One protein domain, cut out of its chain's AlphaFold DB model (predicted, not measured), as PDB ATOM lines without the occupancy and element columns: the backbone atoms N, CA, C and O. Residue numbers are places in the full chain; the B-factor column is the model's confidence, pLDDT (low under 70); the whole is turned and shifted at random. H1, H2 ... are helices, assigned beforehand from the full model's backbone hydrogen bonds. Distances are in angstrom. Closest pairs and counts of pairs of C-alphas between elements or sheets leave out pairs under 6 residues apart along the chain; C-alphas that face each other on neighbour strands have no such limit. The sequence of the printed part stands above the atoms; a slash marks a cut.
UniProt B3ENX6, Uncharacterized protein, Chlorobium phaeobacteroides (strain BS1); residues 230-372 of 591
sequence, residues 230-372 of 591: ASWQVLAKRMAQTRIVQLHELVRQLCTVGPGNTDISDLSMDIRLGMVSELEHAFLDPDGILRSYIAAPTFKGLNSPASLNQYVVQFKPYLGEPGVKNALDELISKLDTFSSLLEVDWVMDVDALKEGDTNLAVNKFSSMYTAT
ATOM      1  N   ALA A 230      39.647 -45.674 -24.468       96.19
ATOM      2  CA  ALA A 230      40.477 -46.859 -24.281       96.19
ATOM      3  C   ALA A 230      41.871 -46.672 -24.901       96.19
ATOM      4  O   ALA A 230      42.877 -47.010 -24.273       96.19
ATOM      5  N   SER A 231      41.946 -46.071 -26.088       95.62
ATOM      6  CA  SER A 231      43.207 -45.772 -26.767       95.62
ATOM      7  C   SER A 231      44.050 -44.768 -25.973       95.62
ATOM      8  O   SER A 231      45.253 -44.981 -25.799       95.62
ATOM      9  N   TRP A 232      43.430 -43.729 -25.403       97.12
ATOM     10  CA  TRP A 232      44.118 -42.786 -24.510       97.12
ATOM     11  C   TRP A 232      44.623 -43.445 -23.224       97.12
ATOM     12  O   TRP A 232      45.760 -43.212 -22.816       97.12
ATOM     13  N   GLN A 233      43.838 -44.335 -22.615       95.62
ATOM     14  CA  GLN A 233      44.257 -45.097 -21.433       95.62
ATOM     15  C   GLN A 233      45.453 -46.011 -21.719       95.62
ATOM     16  O   GLN A 233      46.362 -46.118 -20.888       95.62
ATOM     17  N   VAL A 234      45.476 -46.661 -22.888       94.44
ATOM     18  CA  VAL A 234      46.618 -47.467 -23.342       94.44
ATOM     19  C   VAL A 234      47.858 -46.587 -23.501       94.44
ATOM     20  O   VAL A 234      48.926 -46.947 -22.996       94.44
ATOM     21  N   LEU A 235      47.722 -45.419 -24.137       95.12
ATOM     22  CA  LEU A 235      48.824 -44.473 -24.311       95.12
ATOM     23  C   LEU A 235      49.352 -43.949 -22.968       95.12
ATOM     24  O   LEU A 235      50.554 -44.014 -22.718       95.12
ATOM     25  N   ALA A 236      48.473 -43.503 -22.070       95.19
ATOM     26  CA  ALA A 236      48.855 -42.975 -20.763       95.19
ATOM     27  C   ALA A 236      49.548 -44.032 -19.888       95.19
ATOM     28  O   ALA A 236      50.567 -43.759 -19.251       95.19
ATOM     29  N   LYS A 237      49.063 -45.283 -19.912       92.44
ATOM     30  CA  LYS A 237      49.734 -46.406 -19.239       92.44
ATOM     31  C   LYS A 237      51.167 -46.587 -19.744       92.44
ATOM     32  O   LYS A 237      52.060 -46.858 -18.943       92.44
ATOM     33  N   ARG A 238      51.397 -46.430 -21.048       90.38
ATOM     34  CA  ARG A 238      52.740 -46.525 -21.637       90.38
ATOM     35  C   ARG A 238      53.609 -45.360 -21.261       90.38
ATOM     36  O   ARG A 238      54.726 -45.597 -20.834       90.38
ATOM     37  N   MET A 239      53.093 -44.141 -21.349       91.81
ATOM     38  CA  MET A 239      53.803 -42.950 -20.892       91.81
ATOM     39  C   MET A 239      54.281 -43.106 -19.447       91.81
ATOM     40  O   MET A 239      55.431 -42.796 -19.151       91.81
ATOM     41  N   ALA A 240      53.458 -43.685 -18.567       86.25
ATOM     42  CA  ALA A 240      53.865 -44.004 -17.200       86.25
ATOM     43  C   ALA A 240      54.982 -45.070 -17.135       86.25
ATOM     44  O   ALA A 240      55.918 -44.937 -16.349       86.25
ATOM     45  N   GLN A 241      54.918 -46.114 -17.967       83.50
ATOM     46  CA  GLN A 241      55.930 -47.179 -18.022       83.50
ATOM     47  C   GLN A 241      57.270 -46.713 -18.611       83.50
ATOM     48  O   GLN A 241      58.327 -47.105 -18.116       83.50
ATOM     49  N   THR A 242      57.231 -45.878 -19.649       81.44
ATOM     50  CA  THR A 242      58.399 -45.374 -20.389       81.44
ATOM     51  C   THR A 242      58.916 -44.044 -19.855       81.44
ATOM     52  O   THR A 242      59.998 -43.600 -20.233       81.44
ATOM     53  N   ARG A 243      58.157 -43.409 -18.955       84.19
ATOM     54  CA  ARG A 243      58.396 -42.061 -18.420       84.19
ATOM     55  C   ARG A 243      58.478 -40.977 -19.490       84.19
ATOM     56  O   ARG A 243      59.177 -39.976 -19.319       84.19
ATOM     57  N   ILE A 244      57.739 -41.155 -20.579       87.62
ATOM     58  CA  ILE A 244      57.488 -40.076 -21.529       87.62
ATOM     59  C   ILE A 244      56.507 -39.118 -20.861       87.62
ATOM     60  O   ILE A 244      55.325 -39.419 -20.738       87.62
ATOM     61  N   VAL A 245      57.011 -37.973 -20.408       91.19
ATOM     62  CA  VAL A 245      56.201 -36.930 -19.757       91.19
ATOM     63  C   VAL A 245      56.170 -35.627 -20.546       91.19
ATOM     64  O   VAL A 245      55.470 -34.713 -20.145       91.19
ATOM     65  N   GLN A 246      56.927 -35.512 -21.641       92.69
ATOM     66  CA  GLN A 246      57.010 -34.291 -22.445       92.69
ATOM     67  C   GLN A 246      56.256 -34.442 -23.763       92.69
ATOM     68  O   GLN A 246      56.333 -35.495 -24.405       92.69
ATOM     69  N   LEU A 247      55.591 -33.367 -24.186       95.56
ATOM     70  CA  LEU A 247      54.728 -33.369 -25.365       95.56
ATOM     71  C   LEU A 247      55.479 -33.703 -26.661       95.56
ATOM     72  O   LEU A 247      55.071 -34.616 -27.374       95.56
ATOM     73  N   HIS A 248      56.603 -33.043 -26.953       93.31
ATOM     74  CA  HIS A 248      57.364 -33.320 -28.178       93.31
ATOM     75  C   HIS A 248      57.875 -34.764 -28.261       93.31
ATOM     76  O   HIS A 248      57.932 -35.333 -29.351       93.31
ATOM     77  N   GLU A 249      58.258 -35.367 -27.130       90.31
ATOM     78  CA  GLU A 249      58.735 -36.751 -27.100       90.31
ATOM     79  C   GLU A 249      57.576 -37.709 -27.369       90.31
ATOM     80  O   GLU A 249      57.711 -38.614 -28.189       90.31
ATOM     81  N   LEU A 250      56.405 -37.462 -26.772       94.25
ATOM     82  CA  LEU A 250      55.197 -38.220 -27.085       94.25
ATOM     83  C   LEU A 250      54.847 -38.128 -28.574       94.25
ATOM     84  O   LEU A 250      54.631 -39.151 -29.222       94.25
ATOM     85  N   VAL A 251      54.837 -36.918 -29.135       94.00
ATOM     86  CA  VAL A 251      54.516 -36.692 -30.552       94.00
ATOM     87  C   VAL A 251      55.533 -37.372 -31.464       94.00
ATOM     88  O   VAL A 251      55.147 -38.013 -32.438       94.00
ATOM     89  N   ARG A 252      56.826 -37.334 -31.127       88.31
ATOM     90  CA  ARG A 252      57.869 -38.069 -31.855       88.31
ATOM     91  C   ARG A 252      57.595 -39.573 -31.855       88.31
ATOM     92  O   ARG A 252      57.706 -40.214 -32.898       88.31
ATOM     93  N   GLN A 253      57.198 -40.141 -30.722       89.94
ATOM     94  CA  GLN A 253      56.881 -41.568 -30.608       89.94
ATOM     95  C   GLN A 253      55.604 -41.942 -31.378       89.94
ATOM     96  O   GLN A 253      55.548 -42.995 -32.011       89.94
ATOM     97  N   LEU A 254      54.595 -41.065 -31.394       92.31
ATOM     98  CA  LEU A 254      53.369 -41.264 -32.174       92.31
ATOM     99  C   LEU A 254      53.615 -41.165 -33.689       92.31
ATOM    100  O   LEU A 254      53.041 -41.943 -34.450       92.31
ATOM    101  N   CYS A 255      54.500 -40.265 -34.127       87.88
ATOM    102  CA  CYS A 255      54.858 -40.093 -35.538       87.88
ATOM    103  C   CYS A 255      55.850 -41.146 -36.058       87.88
ATOM    104  O   CYS A 255      56.017 -41.279 -37.270       87.88
ATOM    105  N   THR A 256      56.532 -41.891 -35.181       82.69
ATOM    106  CA  THR A 256      57.549 -42.867 -35.592       82.69
ATOM    107  C   THR A 256      56.976 -44.276 -35.707       82.69
ATOM    108  O   THR A 256      56.303 -44.809 -34.825       82.69
ATOM    109  N   VAL A 257      57.259 -44.917 -36.838       66.88
ATOM    110  CA  VAL A 257      56.886 -46.303 -37.122       66.88
ATOM    111  C   VAL A 257      58.171 -47.034 -37.465       66.88
ATOM    112  O   VAL A 257      58.824 -46.729 -38.459       66.88
ATOM    113  N   GLY A 258      58.569 -47.963 -36.604       57.62
ATOM    114  CA  GLY A 258      59.762 -48.764 -36.819       57.62
ATOM    115  C   GLY A 258      59.552 -50.173 -36.278       57.62
ATOM    116  O   GLY A 258      59.136 -50.306 -35.122       57.62
ATOM    117  N   PRO A 259      59.830 -51.227 -37.069       46.03
ATOM    118  CA  PRO A 259      59.860 -52.583 -36.548       46.03
ATOM    119  C   PRO A 259      60.928 -52.663 -35.451       46.03
ATOM    120  O   PRO A 259      62.123 -52.557 -35.713       46.03
ATOM    121  N   GLY A 260      60.473 -52.821 -34.206       53.22
ATOM    122  CA  GLY A 260      61.322 -53.185 -33.075       53.22
ATOM    123  C   GLY A 260      61.730 -52.080 -32.101       53.22
ATOM    124  O   GLY A 260      62.615 -52.361 -31.300       53.22
ATOM    125  N   ASN A 261      61.146 -50.871 -32.120       51.62
ATOM    126  CA  ASN A 261      61.663 -49.824 -31.220       51.62
ATOM    127  C   ASN A 261      60.685 -48.796 -30.638       51.62
ATOM    128  O   ASN A 261      61.146 -47.839 -30.022       51.62
ATOM    129  N   THR A 262      59.368 -48.965 -30.781       58.34
ATOM    130  CA  THR A 262      58.419 -48.109 -30.055       58.34
ATOM    131  C   THR A 262      57.438 -48.944 -29.242       58.34
ATOM    132  O   THR A 262      56.764 -49.842 -29.759       58.34
ATOM    133  N   ASP A 263      57.329 -48.613 -27.954       70.50
ATOM    134  CA  ASP A 263      56.375 -49.208 -27.009       70.50
ATOM    135  C   ASP A 263      54.901 -48.938 -27.395       70.50
ATOM    136  O   ASP A 263      53.990 -49.393 -26.711       70.50
ATOM    137  N   ILE A 264      54.653 -48.216 -28.501       82.75
ATOM    138  CA  ILE A 264      53.338 -47.775 -28.999       82.75
ATOM    139  C   ILE A 264      52.958 -48.459 -30.341       82.75
ATOM    140  O   ILE A 264      51.981 -48.096 -30.987       82.75
ATOM    141  N   SER A 265      53.726 -49.454 -30.794       76.44
ATOM    142  CA  SER A 265      53.614 -50.054 -32.142       76.44
ATOM    143  C   SER A 265      52.343 -50.869 -32.445       76.44
ATOM    144  O   SER A 265      52.043 -51.119 -33.608       76.44
ATOM    145  N   ASP A 266      51.591 -51.277 -31.434       84.75
ATOM    146  CA  ASP A 266      50.268 -51.912 -31.550       84.75
ATOM    147  C   ASP A 266      49.131 -50.918 -31.836       84.75
ATOM    148  O   ASP A 266      48.048 -51.350 -32.226       84.75
ATOM    149  N   LEU A 267      49.345 -49.608 -31.650       88.75
ATOM    150  CA  LEU A 267      48.405 -48.613 -32.155       88.75
ATOM    151  C   LEU A 267      48.599 -48.490 -33.665       88.75
ATOM    152  O   LEU A 267      49.711 -48.259 -34.156       88.75
ATOM    153  N   SER A 268      47.502 -48.604 -34.408       88.31
ATOM    154  CA  SER A 268      47.524 -48.391 -35.848       88.31
ATOM    155  C   SER A 268      47.972 -46.962 -36.178       88.31
ATOM    156  O   SER A 268      47.946 -46.045 -35.348       88.31
ATOM    157  N   MET A 269      48.491 -46.767 -37.390       87.38
ATOM    158  CA  MET A 269      49.042 -45.472 -37.800       87.38
ATOM    159  C   MET A 269      47.988 -44.360 -37.767       87.38
ATOM    160  O   MET A 269      48.275 -43.261 -37.306       87.38
ATOM    161  N   ASP A 270      46.777 -44.646 -38.226       89.19
ATOM    162  CA  ASP A 270      45.642 -43.729 -38.226       89.19
ATOM    163  C   ASP A 270      45.257 -43.292 -36.803       89.19
ATOM    164  O   ASP A 270      45.135 -42.091 -36.564       89.19
ATOM    165  N   ILE A 271      45.194 -44.218 -35.834       93.06
ATOM    166  CA  ILE A 271      44.960 -43.890 -34.415       93.06
ATOM    167  C   ILE A 271      46.066 -42.975 -33.885       93.06
ATOM    168  O   ILE A 271      45.780 -41.941 -33.283       93.06
ATOM    169  N   ARG A 272      47.341 -43.305 -34.129       92.75
ATOM    170  CA  ARG A 272      48.463 -42.478 -33.651       92.75
ATOM    171  C   ARG A 272      48.444 -41.079 -34.251       92.75
ATOM    172  O   ARG A 272      48.642 -40.102 -33.537       92.75
ATOM    173  N   LEU A 273      48.186 -40.968 -35.549       91.75
ATOM    174  CA  LEU A 273      48.119 -39.676 -36.223       91.75
ATOM    175  C   LEU A 273      46.889 -38.863 -35.812       91.75
ATOM    176  O   LEU A 273      46.983 -37.638 -35.809       91.75
ATOM    177  N   GLY A 274      45.769 -39.510 -35.480       93.94
ATOM    178  CA  GLY A 274      44.610 -38.845 -34.883       93.94
ATOM    179  C   GLY A 274      44.913 -38.340 -33.470       93.94
ATOM    180  O   GLY A 274      44.592 -37.201 -33.153       93.94
ATOM    181  N   MET A 275      45.644 -39.114 -32.655       96.56
ATOM    182  CA  MET A 275      46.120 -38.654 -31.342       96.56
ATOM    183  C   MET A 275      47.002 -37.409 -31.455       96.56
ATOM    184  O   MET A 275      46.836 -36.479 -30.674       96.56
ATOM    185  N   VAL A 276      47.921 -37.361 -32.425       95.56
ATOM    186  CA  VAL A 276      48.760 -36.170 -32.639       95.56
ATOM    187  C   VAL A 276      47.907 -34.950 -32.996       95.56
ATOM    188  O   VAL A 276      48.135 -33.886 -32.431       95.56
ATOM    189  N   SER A 277      46.913 -35.094 -33.877       94.31
ATOM    190  CA  SER A 277      46.013 -33.984 -34.212       94.31
ATOM    191  C   SER A 277      45.191 -33.518 -33.009       94.31
ATOM    192  O   SER A 277      45.070 -32.319 -32.789       94.31
ATOM    193  N   GLU A 278      44.663 -34.435 -32.194       96.00
ATOM    194  CA  GLU A 278      43.923 -34.087 -30.970       96.00
ATOM    195  C   GLU A 278      44.810 -33.364 -29.947       96.00
ATOM    196  O   GLU A 278      44.386 -32.376 -29.351       96.00
ATOM    197  N   LEU A 279      46.062 -33.803 -29.774       97.25
ATOM    198  CA  LEU A 279      47.044 -33.108 -28.932       97.25
ATOM    199  C   LEU A 279      47.372 -31.711 -29.475       97.25
ATOM    200  O   LEU A 279      47.586 -30.781 -28.701       97.25
ATOM    201  N   GLU A 280      47.405 -31.547 -30.794       96.69
ATOM    202  CA  GLU A 280      47.677 -30.267 -31.449       96.69
ATOM    203  C   GLU A 280      46.507 -29.302 -31.312       96.69
ATOM    204  O   GLU A 280      46.711 -28.143 -30.958       96.69
ATOM    205  N   HIS A 281      45.279 -29.783 -31.492       95.69
ATOM    206  CA  HIS A 281      44.078 -29.001 -31.226       95.69
ATOM    207  C   HIS A 281      43.975 -28.617 -29.748       95.69
ATOM    208  O   HIS A 281      43.646 -27.474 -29.443       95.69
ATOM    209  N   ALA A 282      44.289 -29.537 -28.833       96.88
ATOM    210  CA  ALA A 282      44.361 -29.255 -27.403       96.88
ATOM    211  C   ALA A 282      45.433 -28.207 -27.080       96.88
ATOM    212  O   ALA A 282      45.218 -27.343 -26.236       96.88
ATOM    213  N   PHE A 283      46.583 -28.245 -27.754       97.00
ATOM    214  CA  PHE A 283      47.625 -27.239 -27.580       97.00
ATOM    215  C   PHE A 283      47.196 -25.869 -28.119       97.00
ATOM    216  O   PHE A 283      47.362 -24.869 -27.429       97.00
ATOM    217  N   LEU A 284      46.654 -25.799 -29.335       96.19
ATOM    218  CA  LEU A 284      46.318 -24.533 -29.998       96.19
ATOM    219  C   LEU A 284      45.029 -23.886 -29.467       96.19
ATOM    220  O   LEU A 284      44.886 -22.672 -29.572       96.19
ATOM    221  N   ASP A 285      44.115 -24.668 -28.890       96.94
ATOM    222  CA  ASP A 285      42.844 -24.203 -28.322       96.94
ATOM    223  C   ASP A 285      42.532 -24.943 -27.000       96.94
ATOM    224  O   ASP A 285      41.683 -25.846 -26.972       96.94
ATOM    225  N   PRO A 286      43.227 -24.592 -25.897       95.06
ATOM    226  CA  PRO A 286      43.179 -25.322 -24.623       95.06
ATOM    227  C   PRO A 286      41.794 -25.443 -24.009       95.06
ATOM    228  O   PRO A 286      41.471 -26.464 -23.413       95.06
ATOM    229  N   ASP A 287      40.963 -24.422 -24.180       95.38
ATOM    230  CA  ASP A 287      39.610 -24.397 -23.628       95.38
ATOM    231  C   ASP A 287      38.565 -24.900 -24.636       95.38
ATOM    232  O   ASP A 287      37.380 -25.004 -24.319       95.38
ATOM    233  N   GLY A 288      38.981 -25.227 -25.865       95.62
ATOM    234  CA  GLY A 288      38.070 -25.602 -26.946       95.62
ATOM    235  C   GLY A 288      37.149 -24.461 -27.400       95.62
ATOM    236  O   GLY A 288      36.100 -24.725 -27.997       95.62
ATOM    237  N   ILE A 289      37.495 -23.208 -27.087       96.56
ATOM    238  CA  ILE A 289      36.670 -22.035 -27.386       96.56
ATOM    239  C   ILE A 289      36.641 -21.810 -28.894       96.56
ATOM    240  O   ILE A 289      35.559 -21.680 -29.463       96.56
ATOM    241  N   LEU A 290      37.796 -21.805 -29.563       96.44
ATOM    242  CA  LEU A 290      37.873 -21.522 -30.999       96.44
ATOM    243  C   LEU A 290      37.177 -22.617 -31.816       96.44
ATOM    244  O   LEU A 290      36.359 -22.314 -32.692       96.44
ATOM    245  N   ARG A 291      37.430 -23.884 -31.469       95.50
ATOM    246  CA  ARG A 291      36.895 -25.058 -32.169       95.50
ATOM    247  C   ARG A 291      35.385 -25.226 -32.045       95.50
ATOM    248  O   ARG A 291      34.786 -25.943 -32.844       95.50
ATOM    249  N   SER A 292      34.763 -24.543 -31.083       96.25
ATOM    250  CA  SER A 292      33.303 -24.485 -30.957       96.25
ATOM    251  C   SER A 292      32.625 -23.636 -32.047       96.25
ATOM    252  O   SER A 292      31.443 -23.842 -32.323       96.25
ATOM    253  N   TYR A 293      33.366 -22.732 -32.706       96.69
ATOM    254  CA  TYR A 293      32.861 -21.869 -33.784       96.69
ATOM    255  C   TYR A 293      33.383 -22.277 -35.163       96.69
ATOM    256  O   TYR A 293      32.623 -22.312 -36.132       96.69
ATOM    257  N   ILE A 294      34.682 -22.560 -35.268       95.12
ATOM    258  CA  ILE A 294      35.377 -22.875 -36.523       95.12
ATOM    259  C   ILE A 294      36.302 -24.050 -36.259       95.12
ATOM    260  O   ILE A 294      36.959 -24.064 -35.232       95.12
ATOM    261  N   ALA A 295      36.375 -25.022 -37.174       91.06
ATOM    262  CA  ALA A 295      37.238 -26.191 -37.008       91.06
ATOM    263  C   ALA A 295      38.663 -25.800 -36.582       91.06
ATOM    264  O   ALA A 295      39.262 -24.895 -37.173       91.06
ATOM    265  N   ALA A 296      39.176 -26.495 -35.561       83.88
ATOM    266  CA  ALA A 296      40.502 -26.246 -35.021       83.88
ATOM    267  C   ALA A 296      41.552 -26.340 -36.142       83.88
ATOM    268  O   ALA A 296      41.504 -27.256 -36.969       83.88
ATOM    269  N   PRO A 297      42.482 -25.385 -36.206       87.25
ATOM    270  CA  PRO A 297      43.510 -25.377 -37.218       87.25
ATOM    271  C   PRO A 297      44.673 -26.278 -36.789       87.25
ATOM    272  O   PRO A 297      44.832 -26.606 -35.617       87.25
ATOM    273  N   THR A 298      45.530 -26.623 -37.746       92.75
ATOM    274  CA  THR A 298      46.850 -27.206 -37.473       92.75
ATOM    275  C   THR A 298      47.923 -26.118 -37.581       92.75
ATOM    276  O   THR A 298      47.729 -25.128 -38.293       92.75
ATOM    277  N   PHE A 299      49.082 -26.316 -36.954       92.44
ATOM    278  CA  PHE A 299      50.307 -25.543 -37.155       92.44
ATOM    279  C   PHE A 299      50.568 -25.352 -38.645       92.44
ATOM    280  O   PHE A 299      50.628 -24.225 -39.117       92.44
ATOM    281  N   LYS A 300      50.596 -26.433 -39.439       89.12
ATOM    282  CA  LYS A 300      50.779 -26.324 -40.897       89.12
ATOM    283  C   LYS A 300      49.719 -25.440 -41.551       89.12
ATOM    284  O   LYS A 300      50.049 -24.651 -42.434       89.12
ATOM    285  N   GLY A 301      48.462 -25.572 -41.129       88.56
ATOM    286  CA  GLY A 301      47.359 -24.748 -41.613       88.56
ATOM    287  C   GLY A 301      47.578 -23.255 -41.369       88.56
ATOM    288  O   GLY A 301      47.131 -22.453 -42.185       88.56
ATOM    289  N   LEU A 302      48.303 -22.883 -40.310       90.06
ATOM    290  CA  LEU A 302      48.533 -21.496 -39.894       90.06
ATOM    291  C   LEU A 302      49.975 -21.002 -40.045       90.06
ATOM    292  O   LEU A 302      50.222 -19.821 -39.827       90.06
ATOM    293  N   ASN A 303      50.905 -21.847 -40.496       82.38
ATOM    294  CA  ASN A 303      52.320 -21.496 -40.657       82.38
ATOM    295  C   ASN A 303      52.567 -20.394 -41.703       82.38
ATOM    296  O   ASN A 303      53.672 -19.864 -41.778       82.38
ATOM    297  N   SER A 304      51.567 -20.033 -42.520       86.25
ATOM    298  CA  SER A 304      51.660 -18.874 -43.410       86.25
ATOM    299  C   SER A 304      50.910 -17.668 -42.824       86.25
ATOM    300  O   SER A 304      49.750 -17.815 -42.419       86.25
ATOM    301  N   PRO A 305      51.489 -16.449 -42.867       84.75
ATOM    302  CA  PRO A 305      50.796 -15.237 -42.429       84.75
ATOM    303  C   PRO A 305      49.459 -15.015 -43.150       84.75
ATOM    304  O   PRO A 305      48.517 -14.482 -42.572       84.75
ATOM    305  N   ALA A 306      49.349 -15.436 -44.415       87.81
ATOM    306  CA  ALA A 306      48.109 -15.343 -45.179       87.81
ATOM    307  C   ALA A 306      47.017 -16.268 -44.614       87.81
ATOM    308  O   ALA A 306      45.891 -15.817 -44.402       87.81
ATOM    309  N   SER A 307      47.356 -17.527 -44.317       89.19
ATOM    310  CA  SER A 307      46.423 -18.492 -43.727       89.19
ATOM    311  C   SER A 307      45.987 -18.075 -42.324       89.19
ATOM    312  O   SER A 307      44.796 -18.128 -42.020       89.19
ATOM    313  N   LEU A 308      46.924 -17.606 -41.492       92.56
ATOM    314  CA  LEU A 308      46.617 -17.103 -40.152       92.56
ATOM    315  C   LEU A 308      45.672 -15.902 -40.213       92.56
ATOM    316  O   LEU A 308      44.637 -15.896 -39.550       92.56
ATOM    317  N   ASN A 309      45.961 -14.924 -41.075       91.19
ATOM    318  CA  ASN A 309      45.076 -13.779 -41.280       91.19
ATOM    319  C   ASN A 309      43.690 -14.209 -41.775       91.19
ATOM    320  O   ASN A 309      42.681 -13.689 -41.302       91.19
ATOM    321  N   GLN A 310      43.613 -15.169 -42.699       94.12
ATOM    322  CA  GLN A 310      42.336 -15.701 -43.170       94.12
ATOM    323  C   GLN A 310      41.563 -16.402 -42.046       94.12
ATOM    324  O   GLN A 310      40.344 -16.247 -41.967       94.12
ATOM    325  N   TYR A 311      42.239 -17.148 -41.174       94.56
ATOM    326  CA  TYR A 311      41.630 -17.791 -40.012       94.56
ATOM    327  C   TYR A 311      41.101 -16.749 -39.012       94.56
ATOM    328  O   TYR A 311      39.916 -16.757 -38.685       94.56
ATOM    329  N   VAL A 312      41.918 -15.758 -38.641       94.62
ATOM    330  CA  VAL A 312      41.537 -14.624 -37.772       94.62
ATOM    331  C   VAL A 312      40.343 -13.845 -38.336       94.62
ATOM    332  O   VAL A 312      39.427 -13.473 -37.602       94.62
ATOM    333  N   VAL A 313      40.305 -13.607 -39.653       96.31
ATOM    334  CA  VAL A 313      39.194 -12.898 -40.311       96.31
ATOM    335  C   VAL A 313      37.869 -13.637 -40.144       96.31
ATOM    336  O   VAL A 313      36.839 -12.977 -39.987       96.31
ATOM    337  N   GLN A 314      37.875 -14.971 -40.134       97.06
ATOM    338  CA  GLN A 314      36.654 -15.750 -39.926       97.06
ATOM    339  C   GLN A 314      36.101 -15.601 -38.501       97.06
ATOM    340  O   GLN A 314      34.895 -15.738 -38.315       97.06
ATOM    341  N   PHE A 315      36.932 -15.225 -37.519       96.44
ATOM    342  CA  PHE A 315      36.496 -14.954 -36.144       96.44
ATOM    343  C   PHE A 315      35.923 -13.556 -35.915       96.44
ATOM    344  O   PHE A 315      35.355 -13.309 -34.851       96.44
ATOM    345  N   LYS A 316      35.988 -12.643 -36.897       96.38
ATOM    346  CA  LYS A 316      35.437 -11.280 -36.765       96.38
ATOM    347  C   LYS A 316      33.996 -11.227 -36.224       96.38
ATOM    348  O   LYS A 316      33.749 -10.361 -35.386       96.38
ATOM    349  N   PRO A 317      33.057 -12.109 -36.631       98.19
ATOM    350  CA  PRO A 317      31.697 -12.117 -36.086       98.19
ATOM    351  C   PRO A 317      31.610 -12.534 -34.609       98.19
ATOM    352  O   PRO A 317      30.631 -12.194 -33.954       98.19
ATOM    353  N   TYR A 318      32.615 -13.246 -34.090       97.50
ATOM    354  CA  TYR A 318      32.618 -13.865 -32.758       97.50
ATOM    355  C   TYR A 318      33.515 -13.139 -31.746       97.50
ATOM    356  O   TYR A 318      33.560 -13.527 -30.587       97.50
ATOM    357  N   LEU A 319      34.213 -12.062 -32.133       95.31
ATOM    358  CA  LEU A 319      35.113 -11.325 -31.227       95.31
ATOM    359  C   LEU A 319      34.405 -10.694 -30.011       95.31
ATOM    360  O   LEU A 319      35.076 -10.302 -29.060       95.31
ATOM    361  N   GLY A 320      33.073 -10.563 -30.052       94.75
ATOM    362  CA  GLY A 320      32.261 -10.115 -28.917       94.75
ATOM    363  C   GLY A 320      31.883 -11.226 -27.929       94.75
ATOM    364  O   GLY A 320      31.405 -10.911 -26.841       94.75
ATOM    365  N   GLU A 321      32.085 -12.496 -28.289       97.75
ATOM    366  CA  GLU A 321      31.781 -13.638 -27.428       97.75
ATOM    367  C   GLU A 321      32.835 -13.780 -26.311       97.75
ATOM    368  O   GLU A 321      34.025 -13.522 -26.542       97.75
ATOM    369  N   PRO A 322      32.442 -14.193 -25.091       96.25
ATOM    370  CA  PRO A 322      33.371 -14.334 -23.976       96.25
ATOM    371  C   PRO A 322      34.527 -15.291 -24.298       96.25
ATOM    372  O   PRO A 322      34.315 -16.427 -24.706       96.25
ATOM    373  N   GLY A 323      35.764 -14.836 -24.088       94.88
ATOM    374  CA  GLY A 323      36.966 -15.669 -24.211       94.88
ATOM    375  C   GLY A 323      37.512 -15.855 -25.630       94.88
ATOM    376  O   GLY A 323      38.705 -16.111 -25.755       94.88
ATOM    377  N   VAL A 324      36.726 -15.634 -26.696       96.56
ATOM    378  CA  VAL A 324      37.179 -15.843 -28.092       96.56
ATOM    379  C   VAL A 324      38.408 -15.004 -28.431       96.56
ATOM    380  O   VAL A 324      39.368 -15.520 -28.996       96.56
ATOM    381  N   LYS A 325      38.407 -13.717 -28.060       95.50
ATOM    382  CA  LYS A 325      39.565 -12.843 -28.292       95.50
ATOM    383  C   LYS A 325      40.816 -13.363 -27.573       95.50
ATOM    384  O   LYS A 325      41.862 -13.462 -28.197       95.50
ATOM    385  N   ASN A 326      40.690 -13.732 -26.297       94.44
ATOM    386  CA  ASN A 326      41.818 -14.224 -25.502       94.44
ATOM    387  C   ASN A 326      42.364 -15.547 -26.058       94.44
ATOM    388  O   ASN A 326      43.574 -15.700 -26.159       94.44
ATOM    389  N   ALA A 327      41.483 -16.467 -26.463       95.50
ATOM    390  CA  ALA A 327      41.881 -17.732 -27.075       95.50
ATOM    391  C   ALA A 327      42.597 -17.515 -28.420       95.50
ATOM    392  O   ALA A 327      43.565 -18.204 -28.729       95.50
ATOM    393  N   LEU A 328      42.163 -16.526 -29.210       95.94
ATOM    394  CA  LEU A 328      42.827 -16.166 -30.463       95.94
ATOM    395  C   LEU A 328      44.205 -15.534 -30.223       95.94
ATOM    396  O   LEU A 328      45.159 -15.890 -30.911       95.94
ATOM    397  N   ASP A 329      44.312 -14.635 -29.242       93.56
ATOM    398  CA  ASP A 329      45.581 -14.023 -28.836       93.56
ATOM    399  C   ASP A 329      46.566 -15.099 -28.322       93.56
ATOM    400  O   ASP A 329      47.745 -15.084 -28.681       93.56
ATOM    401  N   GLU A 330      46.087 -16.082 -27.549       93.44
ATOM    402  CA  GLU A 330      46.891 -17.223 -27.092       93.44
ATOM    403  C   GLU A 330      47.358 -18.111 -28.255       93.44
ATOM    404  O   GLU A 330      48.537 -18.464 -28.324       93.44
ATOM    405  N   LEU A 331      46.464 -18.442 -29.194       94.81
ATOM    406  CA  LEU A 331      46.807 -19.203 -30.395       94.81
ATOM    407  C   LEU A 331      47.899 -18.496 -31.208       94.81
ATOM    408  O   LEU A 331      48.868 -19.137 -31.611       94.81
ATOM    409  N   ILE A 332      47.777 -17.181 -31.417       93.38
ATOM    410  CA  ILE A 332      48.785 -16.386 -32.134       93.38
ATOM    411  C   ILE A 332      50.118 -16.427 -31.379       93.38
ATOM    412  O   ILE A 332      51.145 -16.737 -31.977       93.38
ATOM    413  N   SER A 333      50.102 -16.225 -30.059       89.50
ATOM    414  CA  SER A 333      51.311 -16.291 -29.228       89.50
ATOM    415  C   SER A 333      52.007 -17.659 -29.301       89.50
ATOM    416  O   SER A 333      53.239 -17.736 -29.385       89.50
ATOM    417  N   LYS A 334      51.236 -18.752 -29.324       92.88
ATOM    418  CA  LYS A 334      51.756 -20.114 -29.504       92.88
ATOM    419  C   LYS A 334      52.393 -20.307 -30.881       92.88
ATOM    420  O   LYS A 334      53.472 -20.890 -30.948       92.88
ATOM    421  N   LEU A 335      51.778 -19.796 -31.947       91.25
ATOM    422  CA  LEU A 335      52.309 -19.882 -33.316       91.25
ATOM    423  C   LEU A 335      53.558 -19.020 -33.536       91.25
ATOM    424  O   LEU A 335      54.450 -19.424 -34.276       91.25
ATOM    425  N   ASP A 336      53.661 -17.876 -32.862       87.38
ATOM    426  CA  ASP A 336      54.874 -17.050 -32.882       87.38
ATOM    427  C   ASP A 336      56.051 -17.748 -32.174       87.38
ATOM    428  O   ASP A 336      57.223 -17.488 -32.466       87.38
ATOM    429  N   THR A 337      55.746 -18.647 -31.233       86.50
ATOM    430  CA  THR A 337      56.743 -19.338 -30.407       86.50
ATOM    431  C   THR A 337      57.161 -20.692 -30.981       86.50
ATOM    432  O   THR A 337      58.339 -21.052 -30.885       86.50
ATOM    433  N   PHE A 338      56.221 -21.442 -31.556       91.06
ATOM    434  CA  PHE A 338      56.405 -22.827 -31.985       91.06
ATOM    435  C   PHE A 338      55.917 -23.033 -33.418       91.06
ATOM    436  O   PHE A 338      54.833 -22.594 -33.789       91.06
ATOM    437  N   SER A 339      56.687 -23.783 -34.204       88.44
ATOM    438  CA  SER A 339      56.313 -24.155 -35.578       88.44
ATOM    439  C   SER A 339      55.600 -25.510 -35.679       88.44
ATOM    440  O   SER A 339      55.024 -25.841 -36.720       88.44
ATOM    441  N   SER A 340      55.672 -26.325 -34.620       91.44
ATOM    442  CA  SER A 340      55.014 -27.630 -34.498       91.44
ATOM    443  C   SER A 340      55.023 -28.128 -33.048       91.44
ATOM    444  O   SER A 340      55.797 -27.637 -32.225       91.44
ATOM    445  N   LEU A 341      54.261 -29.188 -32.744       94.19
ATOM    446  CA  LEU A 341      54.331 -29.853 -31.436       94.19
ATOM    447  C   LEU A 341      55.677 -30.531 -31.133       94.19
ATOM    448  O   LEU A 341      56.001 -30.749 -29.968       94.19
ATOM    449  N   LEU A 342      56.484 -30.845 -32.153       88.94
ATOM    450  CA  LEU A 342      57.856 -31.339 -31.954       88.94
ATOM    451  C   LEU A 342      58.759 -30.266 -31.307       88.94
ATOM    452  O   LEU A 342      59.813 -30.590 -30.765       88.94
ATOM    453  N   GLU A 343      58.297 -29.014 -31.370       88.81
ATOM    454  CA  GLU A 343      58.730 -27.781 -30.699       88.81
ATOM    455  C   GLU A 343      58.654 -27.781 -29.168       88.81
ATOM    456  O   GLU A 343      59.385 -27.069 -28.477       88.81
ATOM    457  N   VAL A 344      57.658 -28.506 -28.654       92.38
ATOM    458  CA  VAL A 344      57.036 -28.204 -27.363       92.38
ATOM    459  C   VAL A 344      57.555 -29.153 -26.287       92.38
ATOM    460  O   VAL A 344      57.184 -30.324 -26.196       92.38
ATOM    461  N   ASP A 345      58.420 -28.643 -25.419       89.12
ATOM    462  CA  ASP A 345      59.024 -29.369 -24.295       89.12
ATOM    463  C   ASP A 345      58.191 -29.377 -23.011       89.12
ATOM    464  O   ASP A 345      58.670 -29.820 -21.960       89.12
ATOM    465  N   TRP A 346      56.929 -28.959 -23.116       92.25
ATOM    466  CA  TRP A 346      56.001 -28.899 -21.998       92.25
ATOM    467  C   TRP A 346      55.777 -30.276 -21.384       92.25
ATOM    468  O   TRP A 346      55.576 -31.270 -22.091       92.25
ATOM    469  N   VAL A 347      55.807 -30.320 -20.052       91.25
ATOM    470  CA  VAL A 347      55.391 -31.494 -19.288       91.25
ATOM    471  C   VAL A 347      53.880 -31.658 -19.408       91.25
ATOM    472  O   VAL A 347      53.130 -30.692 -19.293       91.25
ATOM    473  N   MET A 348      53.449 -32.895 -19.623       95.12
ATOM    474  CA  MET A 348      52.055 -33.293 -19.718       95.12
ATOM    475  C   MET A 348      51.552 -33.892 -18.405       95.12
ATOM    476  O   MET A 348      52.295 -34.555 -17.677       95.12
ATOM    477  N   ASP A 349      50.257 -33.732 -18.147       94.50
ATOM    478  CA  ASP A 349      49.550 -34.500 -17.127       94.50
ATOM    479  C   ASP A 349      49.076 -35.845 -17.699       94.50
ATOM    480  O   ASP A 349      48.105 -35.931 -18.455       94.50
ATOM    481  N   VAL A 350      49.789 -36.910 -17.328       94.69
ATOM    482  CA  VAL A 350      49.505 -38.282 -17.769       94.69
ATOM    483  C   VAL A 350      48.187 -38.807 -17.191       94.69
ATOM    484  O   VAL A 350      47.522 -39.610 -17.848       94.69
ATOM    485  N   ASP A 351      47.780 -38.358 -16.002       93.12
ATOM    486  CA  ASP A 351      46.520 -38.784 -15.389       93.12
ATOM    487  C   ASP A 351      45.328 -38.135 -16.101       93.12
ATOM    488  O   ASP A 351      44.378 -38.834 -16.450       93.12
ATOM    489  N   ALA A 352      45.417 -36.845 -16.442       95.25
ATOM    490  CA  ALA A 352      44.410 -36.190 -17.285       95.25
ATOM    491  C   ALA A 352      44.306 -36.859 -18.668       95.25
ATOM    492  O   ALA A 352      43.208 -37.133 -19.159       95.25
ATOM    493  N   LEU A 353      45.447 -37.226 -19.267       96.50
ATOM    494  CA  LEU A 353      45.460 -37.940 -20.546       96.50
ATOM    495  C   LEU A 353      44.773 -39.307 -20.440       96.50
ATOM    496  O   LEU A 353      44.029 -39.702 -21.334       96.50
ATOM    497  N   LYS A 354      44.986 -40.027 -19.335       96.00
ATOM    498  CA  LYS A 354      44.333 -41.313 -19.046       96.00
ATOM    499  C   LYS A 354      42.812 -41.180 -18.924       96.00
ATOM    500  O   LYS A 354      42.094 -42.137 -19.215       96.00
ATOM    501  N   GLU A 355      42.322 -40.025 -18.492       97.31
ATOM    502  CA  GLU A 355      40.895 -39.693 -18.426       97.31
ATOM    503  C   GLU A 355      40.327 -39.223 -19.778       97.31
ATOM    504  O   GLU A 355      39.117 -39.053 -19.909       97.31
ATOM    505  N   GLY A 356      41.178 -39.086 -20.803       96.19
ATOM    506  CA  GLY A 356      40.805 -38.606 -22.134       96.19
ATOM    507  C   GLY A 356      40.700 -37.083 -22.233       96.19
ATOM    508  O   GLY A 356      40.276 -36.579 -23.270       96.19
ATOM    509  N   ASP A 357      41.092 -36.346 -21.191       97.50
ATOM    510  CA  ASP A 357      41.119 -34.883 -21.193       97.50
ATOM    511  C   ASP A 357      42.453 -34.386 -21.767       97.50
ATOM    512  O   ASP A 357      43.399 -34.051 -21.050       97.50
ATOM    513  N   THR A 358      42.550 -34.389 -23.098       96.94
ATOM    514  CA  THR A 358      43.750 -33.949 -23.829       96.94
ATOM    515  C   THR A 358      44.061 -32.470 -23.602       96.94
ATOM    516  O   THR A 358      45.231 -32.098 -23.516       96.94
ATOM    517  N   ASN A 359      43.028 -31.640 -23.448       96.12
ATOM    518  CA  ASN A 359      43.142 -30.212 -23.166       96.12
ATOM    519  C   ASN A 359      43.889 -29.972 -21.851       96.12
ATOM    520  O   ASN A 359      44.916 -29.279 -21.838       96.12
ATOM    521  N   LEU A 360      43.417 -30.592 -20.765       95.50
ATOM    522  CA  LEU A 360      44.068 -30.516 -19.462       95.50
ATOM    523  C   LEU A 360      45.444 -31.189 -19.497       95.50
ATOM    524  O   LEU A 360      46.410 -30.617 -18.996       95.50
ATOM    525  N   ALA A 361      45.561 -32.357 -20.133       96.69
ATOM    526  CA  ALA A 361      46.822 -33.089 -20.235       96.69
ATOM    527  C   ALA A 361      47.955 -32.248 -20.828       96.69
ATOM    528  O   ALA A 361      49.074 -32.275 -20.319       96.69
ATOM    529  N   VAL A 362      47.667 -31.499 -21.892       96.69
ATOM    530  CA  VAL A 362      48.657 -30.688 -22.609       96.69
ATOM    531  C   VAL A 362      48.930 -29.356 -21.908       96.69
ATOM    532  O   VAL A 362      50.070 -28.894 -21.905       96.69
ATOM    533  N   ASN A 363      47.911 -28.732 -21.307       94.94
ATOM    534  CA  ASN A 363      48.007 -27.340 -20.854       94.94
ATOM    535  C   ASN A 363      48.046 -27.150 -19.335       94.94
ATOM    536  O   ASN A 363      48.255 -26.021 -18.900       94.94
ATOM    537  N   LYS A 364      47.909 -28.197 -18.506       92.12
ATOM    538  CA  LYS A 364      47.906 -28.058 -17.032       92.12
ATOM    539  C   LYS A 364      49.086 -27.250 -16.489       92.12
ATOM    540  O   LYS A 364      48.939 -26.528 -15.506       92.12
ATOM    541  N   PHE A 365      50.249 -27.383 -17.122       86.50
ATOM    542  CA  PHE A 365      51.486 -26.724 -16.707       86.50
ATOM    543  C   PHE A 365      51.908 -25.579 -17.638       86.50
ATOM    544  O   PHE A 365      53.016 -25.069 -17.493       86.50
ATOM    545  N   SER A 366      51.057 -25.142 -18.576       87.06
ATOM    546  CA  SER A 366      51.398 -24.123 -19.585       87.06
ATOM    547  C   SER A 366      51.847 -22.795 -18.968       87.06
ATOM    548  O   SER A 366      52.799 -22.180 -19.449       87.06
ATOM    549  N   SER A 367      51.232 -22.393 -17.851       82.06
ATOM    550  CA  SER A 367      51.557 -21.165 -17.113       82.06
ATOM    551  C   SER A 367      53.015 -21.101 -16.651       82.06
ATOM    552  O   SER A 367      53.591 -20.018 -16.567       82.06
ATOM    553  N   MET A 368      53.645 -22.252 -16.403       75.00
ATOM    554  CA  MET A 368      55.055 -22.324 -16.005       75.00
ATOM    555  C   MET A 368      55.997 -21.951 -17.150       75.00
ATOM    556  O   MET A 368      57.086 -21.435 -16.907       75.00
ATOM    557  N   TYR A 369      55.572 -22.198 -18.388       74.69
ATOM    558  CA  TYR A 369      56.357 -21.928 -19.587       74.69
ATOM    559  C   TYR A 369      56.088 -20.537 -20.145       74.69
ATOM    560  O   TYR A 369      56.979 -19.953 -20.745       74.69
ATOM    561  N   THR A 370      54.891 -19.984 -19.944       70.00
ATOM    562  CA  THR A 370      54.551 -18.628 -20.403       70.00
ATOM    563  C   THR A 370      55.065 -17.543 -19.456       70.00
ATOM    564  O   THR A 370      55.464 -16.477 -19.923       70.00
ATOM    565  N   ALA A 371      55.162 -17.826 -18.151       58.47
ATOM    566  CA  ALA A 371      55.701 -16.886 -17.163       58.47
ATOM    567  C   ALA A 371      57.163 -16.487 -17.435       58.47
ATOM    568  O   ALA A 371      57.569 -15.382 -17.097       58.47
ATOM    569  N   THR A 372      57.948 -17.346 -18.094       50.78
ATOM    570  CA  THR A 372      59.353 -17.058 -18.431       50.78
ATOM    571  C   THR A 372      59.520 -16.114 -19.628       50.78
ATOM    572  O   THR A 372      60.615 -15.602 -19.841       50.78
TER     573      THR A 372
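AT A GLANCE: This is residues 230 to 372 of the 591 residues of an uncharacterized protein of Chlorobium phaeobacteroides (strain BS1) (UniProt B3ENX6). Helix H3 runs through the middle of an elongated body, with H2 folded back beside part of it as a hairpin and H8 packed on it; H1 and H7 pack together toward one end. At the other end H6 makes a crossbar, with H5 side by side with it. The printed part has 143 residues with nine named helices, H1 to H9 in order, and no named strand: all helix. It is compact, with a radius of gyration of the C-alphas of 15.6 A, and spans 49 by 29 by 26 A.

HOW THE PARTS SIT: Begin at H1, residues 230 to 242; it touches H7, residues 350 to 354, closest at C-alphas 233 and 354, 4.5 A apart. Next, H2, residues 247 to 255, forms a helical hairpin with H3, residues 269 to 284, touching its residues 272 to 276 alone; C-alphas 254 and 272 are closest, 5.3 A. Residues 278 to 283 of H3 touch H8, residues 358 to 363, at a steep tilt of 47 degrees; C-alphas 282 and 359 are closest, 4.5 A. H4, residues 299 to 302, and H5, residues 305 to 314, touch only at the corner; C-alphas 302 and 308 are closest, 4.8 A. H6, residues 324 to 337, only just touches H3, with 3 pairs of C-alphas within 8 A, the closest 284 and 331, 5.4 A. H9, residues 366 to 370, and H8 meet only through their link. Every O i to N i+4 pair is within hydrogen-bond range except in H4, too short for one.

IN THESE COORDINATES: Find C-alpha 230 at (40.477, -46.859, -24.281), where H1 begins its 18.4 A. H3 runs 22.5 A, H6 20.0 A; H9 ends at (54.551, -18.628, -20.403).

THE WHOLE: The printed part has no cut. Links H2 to H3, H3 to H4 and H6 to H7 are long. Residues 257 to 262 and 371 to 372 have pLDDT under 70.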